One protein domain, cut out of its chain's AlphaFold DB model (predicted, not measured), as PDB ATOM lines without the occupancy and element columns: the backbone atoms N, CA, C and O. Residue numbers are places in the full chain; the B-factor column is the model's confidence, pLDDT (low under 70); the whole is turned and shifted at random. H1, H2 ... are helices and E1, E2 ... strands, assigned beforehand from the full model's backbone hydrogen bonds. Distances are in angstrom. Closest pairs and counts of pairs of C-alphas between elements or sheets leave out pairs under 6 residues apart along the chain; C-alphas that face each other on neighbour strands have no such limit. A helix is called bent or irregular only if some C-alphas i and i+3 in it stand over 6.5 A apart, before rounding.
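This is residues 4 to 94 of the 233 residues of the protein "ABC transporter permease" of Halobellus sp. Atlit-31R (UniProt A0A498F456). Little regular structure: a loose model with the small hairpin E1-E2 and the short helix H1 at one end, the long helix H2 at the other. Residues 13 to 37 loop out between E2 and H1; residues 45 to 62 cross to H2, after which the backbone folds back to H3. The printed part has 91 residues, 36 in named elements, mostly helix, ordered E1, E2, H1, H2, H3; the sheet is antiparallel. Radius of gyration of the C-alphas is 17.2 A; spans are 43 by 33 by 24 A.

E1, residues 4 to 6, begins at C-alpha (165.401, 142.456, 127.439). E2 is 9 to 12, H1 38 to 44 and H2 63 to 80, 25.6 A long. H3, 90 to 93, ends at C-alpha (169.246, 145.019, 159.110).

In the hairpin, N 6 and O 9 are 2.8 A apart, within hydrogen-bond range. The closest C-alphas of E2 and H1, Arg 9 and Thr 44, are 5.1 A apart. H1 is only just irregular, C-alphas 39 and 42 being 6.8 A apart. H2 and H3 are apart. Every O i to N i+4 pair is within range in H2, 1 of 3 in H1, with 3 of 4 O i to N i+3; H3 is too short for an i+4 pair.

C-alphas 12 and 79 are farthest apart, 44.9 A. The printed part has no cut. Links E2 to H1 and H1 to H2 are long. Residues 21 to 30 and 90 to 94 have pLDDT under 70.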
ATOM      1  N   VAL A   4     164.615 141.378 126.827       89.94
ATOM      2  CA  VAL A   4     165.401 142.456 127.439       89.94
ATOM      3  C   VAL A   4     166.880 142.129 127.274       89.94
ATOM      4  O   VAL A   4     167.293 140.982 127.457       89.94
ATOM      5  N   GLN A   5     167.675 143.131 126.904       89.62
ATOM      6  CA  GLN A   5     169.123 142.992 126.816       89.62
ATOM      7  C   GLN A   5     169.746 143.187 128.201       89.62
ATOM      8  O   GLN A   5     169.538 144.214 128.843       89.62
ATOM      9  N   VAL A   6     170.508 142.192 128.649       88.12
ATOM     10  CA  VAL A   6     171.223 142.185 129.927       88.12
ATOM     11  C   VAL A   6     172.698 141.928 129.624       88.12
ATOM     12  O   VAL A   6     173.080 140.830 129.210       88.12
ATOM     13  N   GLY A   7     173.526 142.965 129.763       86.94
ATOM     14  CA  GLY A   7     174.919 142.929 129.315       86.94
ATOM     15  C   GLY A   7     175.016 142.624 127.816       86.94
ATOM     16  O   GLY A   7     174.453 143.343 126.989       86.94
ATOM     17  N   GLN A   8     175.703 141.537 127.464       87.38
ATOM     18  CA  GLN A   8     175.907 141.107 126.072       87.38
ATOM     19  C   GLN A   8     174.849 140.113 125.554       87.38
ATOM     20  O   GLN A   8     174.910 139.702 124.395       87.38
ATOM     21  N   ARG A   9     173.863 139.718 126.373       88.25
ATOM     22  CA  ARG A   9     172.876 138.688 126.009       88.25
ATOM     23  C   ARG A   9     171.453 139.227 126.048       88.25
ATOM     24  O   ARG A   9     171.088 140.020 126.908       88.25
ATOM     25  N   SER A  10     170.626 138.772 125.108       90.31
ATOM     26  CA  SER A  10     169.184 139.036 125.125       90.31
ATOM     27  C   SER A  10     168.461 137.889 125.822       90.31
ATOM     28  O   SER A  10     168.564 136.742 125.389       90.31
ATOM     29  N   LEU A  11     167.730 138.194 126.894       90.38
ATOM     30  CA  LEU A  11     166.974 137.226 127.687       90.38
ATOM     31  C   LEU A  11     165.471 137.467 127.535       90.38
ATOM     32  O   LEU A  11     165.010 138.602 127.399       90.38
ATOM     33  N   ARG A  12     164.682 136.390 127.556       91.69
ATOM     34  CA  ARG A  12     163.219 136.471 127.485       91.69
ATOM     35  C   ARG A  12     162.641 136.656 128.884       91.69
ATOM     36  O   ARG A  12     162.929 135.874 129.783       91.69
ATOM     37  N   VAL A  13     161.749 137.630 129.046       91.88
ATOM     38  CA  VAL A  13     161.019 137.850 130.301       91.88
ATOM     39  C   VAL A  13     160.040 136.697 130.523       91.88
ATOM     40  O   VAL A  13     159.071 136.553 129.762       91.88
ATOM     41  N   ALA A  14     160.299 135.883 131.548       90.50
ATOM     42  CA  ALA A  14     159.460 134.750 131.933       90.50
ATOM     43  C   ALA A  14     158.242 135.191 132.760       90.50
ATOM     44  O   ALA A  14     157.116 134.826 132.428       90.50
ATOM     45  N   ALA A  15     158.461 136.015 133.786       88.75
ATOM     46  CA  ALA A  15     157.432 136.496 134.704       88.75
ATOM     47  C   ALA A  15     157.803 137.875 135.275       88.75
ATOM     48  O   ALA A  15     158.942 138.322 135.140       88.75
ATOM     49  N   VAL A  16     156.833 138.530 135.914       87.44
ATOM     50  CA  VAL A  16     157.029 139.751 136.707       87.44
ATOM     51  C   VAL A  16     156.755 139.399 138.164       87.44
ATOM     52  O   VAL A  16     155.704 138.839 138.471       87.44
ATOM     53  N   ILE A  17     157.702 139.701 139.049       83.94
ATOM     54  CA  ILE A  17     157.564 139.469 140.488       83.94
ATOM     55  C   ILE A  17     156.917 140.712 141.093       83.94
ATOM     56  O   ILE A  17     157.459 141.807 140.982       83.94
ATOM     57  N   ALA A  18     155.731 140.547 141.683       77.94
ATOM     58  CA  ALA A  18     154.961 141.656 142.248       77.94
ATOM     59  C   ALA A  18     155.466 142.096 143.633       77.94
ATOM     60  O   ALA A  18     155.333 143.264 143.983       77.94
ATOM     61  N   ALA A  19     156.034 141.170 144.410       71.12
ATOM     62  CA  ALA A  19     156.602 141.437 145.724       71.12
ATOM     63  C   ALA A  19     157.756 140.469 146.003       71.12
ATOM     64  O   ALA A  19     157.606 139.255 145.838       71.12
ATOM     65  N   GLU A  20     158.896 141.007 146.433       72.50
ATOM     66  CA  GLU A  20     160.011 140.221 146.963       72.50
ATOM     67  C   GLU A  20     159.906 140.188 148.499       72.50
ATOM     68  O   GLU A  20     159.760 141.243 149.116       72.50
ATOM     69  N   PRO A  21     159.990 139.013 149.148       62.44
ATOM     70  CA  PRO A  21     159.855 138.903 150.604       62.44
ATOM     71  C   PRO A  21     161.012 139.550 151.382       62.44
ATOM     72  O   PRO A  21     160.854 139.846 152.560       62.44
ATOM     73  N   ASP A  22     162.155 139.777 150.729       64.00
ATOM     74  CA  ASP A  22     163.358 140.405 151.302       64.00
ATOM     75  C   ASP A  22     163.438 141.916 150.996       64.00
ATOM     76  O   ASP A  22     164.439 142.588 151.243       64.00
ATOM     77  N   GLN A  23     162.376 142.487 150.416       63.16
ATOM     78  CA  GLN A  23     162.322 143.914 150.142       63.16
ATOM     79  C   GLN A  23     161.951 144.662 151.427       63.16
ATOM     80  O   GLN A  23     160.801 144.659 151.866       63.16
ATOM     81  N   GLY A  24     162.927 145.349 152.024       58.22
ATOM     82  CA  GLY A  24     162.632 146.392 153.008       58.22
ATOM     83  C   GLY A  24     161.723 147.472 152.395       58.22
ATOM     84  O   GLY A  24     161.650 147.576 151.168       58.22
ATOM     85  N   PRO A  25     161.035 148.301 153.202       51.97
ATOM     86  CA  PRO A  25     160.158 149.365 152.709       51.97
ATOM     87  C   PRO A  25     160.970 150.454 151.985       51.97
ATOM     88  O   PRO A  25     161.287 151.509 152.529       51.97
ATOM     89  N   ALA A  26     161.347 150.185 150.740       53.09
ATOM     90  CA  ALA A  26     162.024 151.114 149.860       53.09
ATOM     91  C   ALA A  26     160.951 151.965 149.181       53.09
ATOM     92  O   ALA A  26     160.330 151.554 148.206       53.09
ATOM     93  N   VAL A  27     160.724 153.163 149.717       55.31
ATOM     94  CA  VAL A  27     159.699 154.101 149.223       55.31
ATOM     95  C   VAL A  27     159.994 154.563 147.782       55.31
ATOM     96  O   VAL A  27     159.089 155.007 147.085       55.31
ATOM     97  N   LEU A  28     161.239 154.423 147.306       56.88
ATOM     98  CA  LEU A  28     161.670 154.815 145.963       56.88
ATOM     99  C   LEU A  28     162.806 153.901 145.453       56.88
ATOM    100  O   LEU A  28     163.971 154.094 145.797       56.88
ATOM    101  N   THR A  29     162.492 152.902 144.622       57.38
ATOM    102  CA  THR A  29     163.511 152.096 143.923       57.38
ATOM    103  C   THR A  29     163.860 152.750 142.585       57.38
ATOM    104  O   THR A  29     163.125 152.616 141.612       57.38
ATOM    105  N   PHE A  30     164.996 153.450 142.521       60.91
ATOM    106  CA  PHE A  30     165.500 154.081 141.285       60.91
ATOM    107  C   PHE A  30     166.375 153.157 140.416       60.91
ATOM    108  O   PHE A  30     166.841 153.570 139.359       60.91
ATOM    109  N   SER A  31     166.562 151.901 140.830       70.69
ATOM    110  CA  SER A  31     167.376 150.908 140.122       70.69
ATOM    111  C   SER A  31     166.531 149.661 139.836       70.69
ATOM    112  O   SER A  31     166.343 148.852 140.748       70.69
ATOM    113  N   PRO A  32     165.979 149.494 138.618       74.31
ATOM    114  CA  PRO A  32     165.193 148.313 138.279       74.31
ATOM    115  C   PRO A  32     166.058 147.056 138.399       74.31
ATOM    116  O   PRO A  32     167.142 146.972 137.821       74.31
ATOM    117  N   ARG A  33     165.581 146.082 139.177       80.19
ATOM    118  CA  ARG A  33     166.276 144.814 139.419       80.19
ATOM    119  C   ARG A  33     165.753 143.749 138.463       80.19
ATOM    120  O   ARG A  33     164.571 143.727 138.127       80.19
ATOM    121  N   ILE A  34     166.646 142.868 138.025       86.56
ATOM    122  CA  ILE A  34     166.321 141.730 137.164       86.56
ATOM    123  C   ILE A  34     166.873 140.480 137.840       86.56
ATOM    124  O   ILE A  34     168.047 140.437 138.198       86.56
ATOM    125  N   LEU A  35     166.025 139.467 138.001       88.38
ATOM    126  CA  LEU A  35     166.427 138.138 138.446       88.38
ATOM    127  C   LEU A  35     166.670 137.265 137.215       88.38
ATOM    128  O   LEU A  35     165.788 137.116 136.367       88.38
ATOM    129  N   ILE A  36     167.875 136.709 137.119       90.38
ATOM    130  CA  ILE A  36     168.272 135.782 136.056       90.38
ATOM    131  C   ILE A  36     168.677 134.445 136.667       90.38
ATOM    132  O   ILE A  36     169.009 134.365 137.848       90.38
ATOM    133  N   ASN A  37     168.638 133.386 135.864       89.69
ATOM    134  CA  ASN A  37     169.181 132.105 136.286       89.69
ATOM    135  C   ASN A  37     170.713 132.195 136.377       89.69
ATOM    136  O   ASN A  37     171.347 132.777 135.496       89.69
ATOM    137  N   ASP A  38     171.302 131.591 137.408       87.69
ATOM    138  CA  ASP A  38     172.752 131.592 137.628       87.69
ATOM    139  C   ASP A  38     173.530 130.990 136.441       87.69
ATOM    140  O   ASP A  38     174.561 131.518 136.032       87.69
ATOM    141  N   ALA A  39     172.975 129.968 135.776       88.69
ATOM    142  CA  ALA A  39     173.603 129.351 134.607       88.69
ATOM    143  C   ALA A  39     173.707 130.298 133.395       88.69
ATOM    144  O   ALA A  39     174.575 130.115 132.539       88.69
ATOM    145  N   ASP A  40     172.847 131.319 133.312       86.69
ATOM    146  CA  ASP A  40     172.882 132.318 132.242       86.69
ATOM    147  C   ASP A  40     173.823 133.496 132.558       86.69
ATOM    148  O   ASP A  40     174.175 134.253 131.648       86.69
ATOM    149  N   LEU A  41     174.275 133.648 133.811       88.06
ATOM    150  CA  LEU A  41     175.078 134.785 134.275       88.06
ATOM    151  C   LEU A  41     176.405 134.903 133.519       88.06
ATOM    152  O   LEU A  41     176.730 135.979 133.013       88.06
ATOM    153  N   ALA A  42     177.123 133.791 133.350       84.75
ATOM    154  CA  ALA A  42     178.383 133.756 132.604       84.75
ATOM    155  C   ALA A  42     178.220 134.270 131.161       84.75
ATOM    156  O   ALA A  42     179.092 134.954 130.628       84.75
ATOM    157  N   ALA A  43     177.067 134.005 130.542       85.50
ATOM    158  CA  ALA A  43     176.796 134.405 129.170       85.50
ATOM    159  C   ALA A  43     176.419 135.890 129.017       85.50
ATOM    160  O   ALA A  43     176.371 136.387 127.892       85.50
ATOM    161  N   THR A  44     176.149 136.606 130.114       87.44
ATOM    162  CA  THR A  44     175.854 138.053 130.092       87.44
ATOM    163  C   THR A  44     177.105 138.932 130.060       87.44
ATOM    164  O   THR A  44     176.994 140.115 129.735       87.44
ATOM    165  N   ALA A  45     178.280 138.370 130.376       85.44
ATOM    166  CA  ALA A  45     179.554 139.082 130.520       85.44
ATOM    167  C   ALA A  45     179.519 140.266 131.515       85.44
ATOM    168  O   ALA A  45     180.316 141.194 131.410       85.44
ATOM    169  N   LEU A  46     178.591 140.244 132.482       85.50
ATOM    170  CA  LEU A  46     178.491 141.264 133.533       85.50
ATOM    171  C   LEU A  46     179.561 141.104 134.622       85.50
ATOM    172  O   LEU A  46     179.962 142.087 135.239       85.50
ATOM    173  N   ILE A  47     180.038 139.877 134.840       83.31
ATOM    174  CA  ILE A  47     181.168 139.585 135.726       83.31
ATOM    175  C   ILE A  47     182.436 139.590 134.871       83.31
ATOM    176  O   ILE A  47     182.859 138.558 134.357       83.31
ATOM    177  N   ALA A  48     182.989 140.783 134.665       80.12
ATOM    178  CA  ALA A  48     184.260 141.007 133.979       80.12
ATOM    179  C   ALA A  48     185.345 141.452 134.974       80.12
ATOM    180  O   ALA A  48     185.047 141.777 136.125       80.12
ATOM    181  N   ASP A  49     186.600 141.506 134.529       79.75
ATOM    182  CA  ASP A  49     187.695 142.037 135.343       79.75
ATOM    183  C   ASP A  49     187.394 143.485 135.769       79.75
ATOM    184  O   ASP A  49     187.181 144.367 134.937       79.75
ATOM    185  N   GLY A  50     187.342 143.722 137.083       80.38
ATOM    186  CA  GLY A  50     186.954 145.008 137.677       80.38
ATOM    187  C   GLY A  50     185.468 145.141 138.041       80.38
ATOM    188  O   GLY A  50     185.073 146.179 138.572       80.38
ATOM    189  N   ALA A  51     184.645 144.115 137.804       82.38
ATOM    190  CA  ALA A  51     183.269 144.075 138.293       82.38
ATOM    191  C   ALA A  51     183.221 143.813 139.808       82.38
ATOM    192  O   ALA A  51     183.910 142.936 140.330       82.38
ATOM    193  N   PHE A  52     182.363 144.550 140.514       82.00
ATOM    194  CA  PHE A  52     182.049 144.289 141.916       82.00
ATOM    195  C   PHE A  52     180.816 143.388 141.996       82.00
ATOM    196  O   PHE A  52     179.748 143.761 141.512       82.00
ATOM    197  N   ALA A  53     180.966 142.214 142.607       84.12
ATOM    198  CA  ALA A  53     179.878 141.267 142.824       84.12
ATOM    199  C   ALA A  53     179.663 141.053 144.326       84.12
ATOM    200  O   ALA A  53     180.544 140.557 145.031       84.12
ATOM    201  N   GLU A  54     178.479 141.415 144.810       84.69
ATOM    202  CA  GLU A  54     178.053 141.129 146.177       84.69
ATOM    203  C   GLU A  54     177.339 139.775 146.213       84.69
ATOM    204  O   GLU A  54     176.460 139.502 145.396       84.69
ATOM    205  N   HIS A  55     177.742 138.918 147.148       85.12
ATOM    206  CA  HIS A  55     177.147 137.600 147.338       85.12
ATOM    207  C   HIS A  55     176.405 137.594 148.666       85.12
ATOM    208  O   HIS A  55     177.003 137.821 149.717       85.12
ATOM    209  N   MET A  56     175.107 137.311 148.611       85.19
ATOM    210  CA  MET A  56     174.250 137.245 149.785       85.19
ATOM    211  C   MET A  56     173.792 135.807 150.004       85.19
ATOM    212  O   MET A  56     173.194 135.194 149.121       85.19
ATOM    213  N   LEU A  57     174.070 135.275 151.192       86.44
ATOM    214  CA  LEU A  57     173.580 133.973 151.628       86.44
ATOM    215  C   LEU A  57     172.482 134.183 152.668       86.44
ATOM    216  O   LEU A  57     172.756 134.614 153.786       86.44
ATOM    217  N   LEU A  58     171.247 133.849 152.301       84.88
ATOM    218  CA  LEU A  58     170.108 133.883 153.211       84.88
ATOM    219  C   LEU A  58     169.978 132.534 153.923       84.88
ATOM    220  O   LEU A  58     169.912 131.485 153.281       84.88
ATOM    221  N   VAL A  59     169.925 132.564 155.253       85.19
ATOM    222  CA  VAL A  59     169.776 131.373 156.098       85.19
ATOM    223  C   VAL A  59     168.491 131.507 156.908       85.19
ATOM    224  O   VAL A  59     168.314 132.482 157.633       85.19
ATOM    225  N   ALA A  60     167.602 130.520 156.800       85.06
ATOM    226  CA  ALA A  60     166.335 130.473 157.525       85.06
ATOM    227  C   ALA A  60     166.218 129.167 158.326       85.06
ATOM    228  O   ALA A  60     166.667 128.112 157.880       85.06
ATOM    229  N   GLY A  61     165.608 129.234 159.510       87.31
ATOM    230  CA  GLY A  61     165.433 128.091 160.406       87.31
ATOM    231  C   GLY A  61     164.777 128.490 161.728       87.31
ATOM    232  O   GLY A  61     164.300 129.614 161.872       87.31
ATOM    233  N   ASP A  62     164.767 127.575 162.700       90.62
ATOM    234  CA  ASP A  62     164.338 127.876 164.073       90.62
ATOM    235  C   ASP A  62     165.220 128.987 164.670       90.62
ATOM    236  O   ASP A  62     166.449 128.941 164.554       90.62
ATOM    237  N   SER A  63     164.605 129.961 165.345       84.50
ATOM    238  CA  SER A  63     165.271 131.097 165.988       84.50
ATOM    239  C   SER A  63     166.483 130.693 166.832       84.50
ATOM    240  O   SER A  63     167.506 131.379 166.804       84.50
ATOM    241  N   LYS A  64     166.415 129.567 167.560       87.19
ATOM    242  CA  LYS A  64     167.559 129.094 168.366       87.19
ATOM    243  C   LYS A  64     168.718 128.591 167.505       87.19
ATOM    244  O   LYS A  64     169.875 128.835 167.841       87.19
ATOM    245  N   ALA A  65     168.413 127.893 166.414       89.00
ATOM    246  CA  ALA A  65     169.421 127.362 165.503       89.00
ATOM    247  C   ALA A  65     170.116 128.493 164.731       89.00
ATOM    248  O   ALA A  65     171.341 128.491 164.619       89.00
ATOM    249  N   VAL A  66     169.351 129.493 164.280       88.69
ATOM    250  CA  VAL A  66     169.884 130.678 163.592       88.69
ATOM    251  C   VAL A  66     170.790 131.493 164.518       88.69
ATOM    252  O   VAL A  66     171.901 131.835 164.123       88.69
ATOM    253  N   ALA A  67     170.383 131.730 165.770       86.81
ATOM    254  CA  ALA A  67     171.217 132.435 166.749       86.81
ATOM    255  C   ALA A  67     172.531 131.686 167.059       86.81
ATOM    256  O   ALA A  67     173.598 132.292 167.197       86.81
ATOM    257  N   GLY A  68     172.472 130.351 167.138       90.12
ATOM    258  CA  GLY A  68     173.661 129.512 167.291       90.12
ATOM    259  C   GLY A  68     174.604 129.611 166.089       90.12
ATOM    260  O   GLY A  68     175.813 129.780 166.263       90.12
ATOM    261  N   PHE A  69     174.051 129.565 164.876       89.44
ATOM    262  CA  PHE A  69     174.807 129.701 163.632       89.44
ATOM    263  C   PHE A  69     175.455 131.083 163.494       89.44
ATOM    264  O   PHE A  69     176.629 131.171 163.145       89.44
ATOM    265  N   GLU A  70     174.732 132.154 163.828       89.62
ATOM    266  CA  GLU A  70     175.264 133.517 163.842       89.62
ATOM    267  C   GLU A  70     176.480 133.628 164.770       89.62
ATOM    268  O   GLU A  70     177.540 134.112 164.366       89.62
ATOM    269  N   THR A  71     176.341 133.139 166.005       90.62
ATOM    270  CA  THR A  71     177.407 133.192 167.014       90.62
ATOM    271  C   THR A  71     178.650 132.447 166.530       90.62
ATOM    272  O   THR A  71     179.768 132.962 166.620       90.62
ATOM    273  N   TRP A  72     178.454 131.250 165.974       91.81
ATOM    274  CA  TRP A  72     179.529 130.455 165.393       91.81
ATOM    275  C   TRP A  72     180.200 131.172 164.212       91.81
ATOM    276  O   TRP A  72     181.426 131.275 164.185       91.81
ATOM    277  N   MET A  73     179.423 131.737 163.282       89.94
ATOM    278  CA  MET A  73     179.950 132.414 162.094       89.94
ATOM    279  C   MET A  73     180.769 133.656 162.466       89.94
ATOM    280  O   MET A  73     181.856 133.863 161.928       89.94
ATOM    281  N   ARG A  74     180.296 134.468 163.420       90.06
ATOM    282  CA  ARG A  74     181.044 135.640 163.904       90.06
ATOM    283  C   ARG A  74     182.368 135.238 164.559       90.06
ATOM    284  O   ARG A  74     183.386 135.884 164.311       90.06
ATOM    285  N   ALA A  75     182.374 134.170 165.359       90.81
ATOM    286  CA  ALA A  75     183.596 133.645 165.967       90.81
ATOM    287  C   ALA A  75     184.584 133.128 164.907       90.81
ATOM    288  O   ALA A  75     185.787 133.392 164.982       90.81
ATOM    289  N   GLU A  76     184.073 132.450 163.883       89.75
ATOM    290  CA  GLU A  76     184.879 131.912 162.791       89.75
ATOM    291  C   GLU A  76     185.475 133.015 161.903       89.75
ATOM    292  O   GLU A  76     186.652 132.954 161.538       89.75
ATOM    293  N   LEU A  77     184.712 134.075 161.623       88.38
ATOM    294  CA  LEU A  77     185.187 135.251 160.886       88.38
ATOM    295  C   LEU A  77     186.263 136.019 161.658       88.38
ATOM    296  O   LEU A  77     187.246 136.464 161.060       88.38
ATOM    297  N   ALA A  78     186.118 136.131 162.982       87.25
ATOM    298  CA  ALA A  78     187.140 136.728 163.840       87.25
ATOM    299  C   ALA A  78     188.446 135.913 163.829       87.25
ATOM    300  O   ALA A  78     189.533 136.490 163.841       87.25
ATOM    301  N   ARG A  79     188.348 134.578 163.757       86.00
ATOM    302  CA  ARG A  79     189.495 133.656 163.724       86.00
ATOM    303  C   ARG A  79     190.224 133.651 162.381       86.00
ATOM    304  O   ARG A  79     191.451 133.627 162.347       86.00
ATOM    305  N   THR A  80     189.476 133.645 161.285       85.06
ATOM    306  CA  THR A  80     190.014 133.567 159.914       85.06
ATOM    307  C   THR A  80     190.388 134.933 159.336       85.06
ATOM    308  O   THR A  80     191.020 135.001 158.284       85.06
ATOM    309  N   GLY A  81     190.045 136.026 160.028       76.69
ATOM    310  CA  GLY A  81     190.311 137.386 159.570       76.69
ATOM    311  C   GLY A  81     189.472 137.754 158.349       76.69
ATOM    312  O   GLY A  81     189.993 138.383 157.427       76.69
ATOM    313  N   GLY A  82     188.201 137.332 158.331       70.06
ATOM    314  CA  GLY A  82     187.264 137.429 157.207       70.06
ATOM    315  C   GLY A  82     186.973 138.860 156.745       70.06
ATOM    316  O   GLY A  82     185.922 139.427 157.032       70.06
ATOM    317  N   LYS A  83     187.912 139.459 156.008       76.19
ATOM    318  CA  LYS A  83     187.753 140.765 155.360       76.19
ATOM    319  C   LYS A  83     186.759 140.636 154.206       76.19
ATOM    320  O   LYS A  83     186.941 139.795 153.333       76.19
ATOM    321  N   GLY A  84     185.733 141.486 154.193       78.25
ATOM    322  CA  GLY A  84     184.732 141.536 153.119       78.25
ATOM    323  C   GLY A  84     183.493 140.662 153.334       78.25
ATOM    324  O   GLY A  84     182.603 140.692 152.493       78.25
ATOM    325  N   VAL A  85     183.393 139.935 154.452       84.50
ATOM    326  CA  VAL A  85     182.174 139.204 154.829       84.50
ATOM    327  C   VAL A  85     181.480 139.945 155.962       84.50
ATOM    328  O   VAL A  85     182.091 140.242 156.991       84.50
ATOM    329  N   ARG A  86     180.192 140.240 155.780       82.50
ATOM    330  CA  ARG A  86     179.354 140.894 156.783       82.50
ATOM    331  C   ARG A  86     178.218 139.962 157.172       82.50
ATOM    332  O   ARG A  86     177.490 139.480 156.315       82.50
ATOM    333  N   VAL A  87     178.096 139.712 158.472       85.00
ATOM    334  CA  VAL A  87     176.973 138.960 159.037       85.00
ATOM    335  C   VAL A  87     175.898 139.959 159.407       85.00
ATOM    336  O   VAL A  87     176.141 140.822 160.253       85.00
ATOM    337  N   GLU A  88     174.740 139.842 158.773       79.50
ATOM    338  CA  GLU A  88     173.571 140.653 159.083       79.50
ATOM    339  C   GLU A  88     172.447 139.761 159.594       79.50
ATOM    340  O   GLU A  88     172.200 138.669 159.085       79.50
ATOM    341  N   THR A  89     171.764 140.242 160.621       77.38
ATOM    342  CA  THR A  89     170.581 139.605 161.196       77.38
ATOM    343  C   THR A  89     169.373 140.505 160.993       77.38
ATOM    344  O   THR A  89     169.532 141.699 160.756       77.38
ATOM    345  N   LEU A  90     168.149 139.991 161.163       66.56
ATOM    346  CA  LEU A  90     166.958 140.858 161.188       66.56
ATOM    347  C   LEU A  90     167.044 141.951 162.271       66.56
ATOM    348  O   LEU A  90     166.468 143.025 162.104       66.56
ATOM    349  N   ALA A  91     167.772 141.701 163.364       63.72
ATOM    350  CA  ALA A  91     168.020 142.700 164.399       63.72
ATOM    351  C   ALA A  91     168.970 143.814 163.920       63.72
ATOM    352  O   ALA A  91     168.764 144.977 164.269       63.72
ATOM    353  N   ASP A  92     169.961 143.476 163.088       62.50
ATOM    354  CA  ASP A  92     170.950 144.418 162.546       62.50
ATOM    355  C   ASP A  92     170.438 145.164 161.294       62.50
ATOM    356  O   ASP A  92     170.640 146.373 161.163       62.50
ATOM    357  N   ASN A  93     169.725 144.475 160.391       53.34
ATOM    358  CA  ASN A  93     169.246 145.019 159.110       53.34
ATOM    359  C   ASN A  93     168.037 145.959 159.226       53.34
ATOM    360  O   ASN A  93     167.698 146.669 158.281       53.34
ATOM    361  N   GLY A  94     167.437 146.078 160.411       55.59
ATOM    362  CA  GLY A  94     166.453 147.116 160.723       55.59
ATOM    363  C   GLY A  94     167.057 148.500 161.013       55.59
ATOM    364  O   GLY A  94     166.349 149.334 161.573       55.59
TER     365      GLY A  94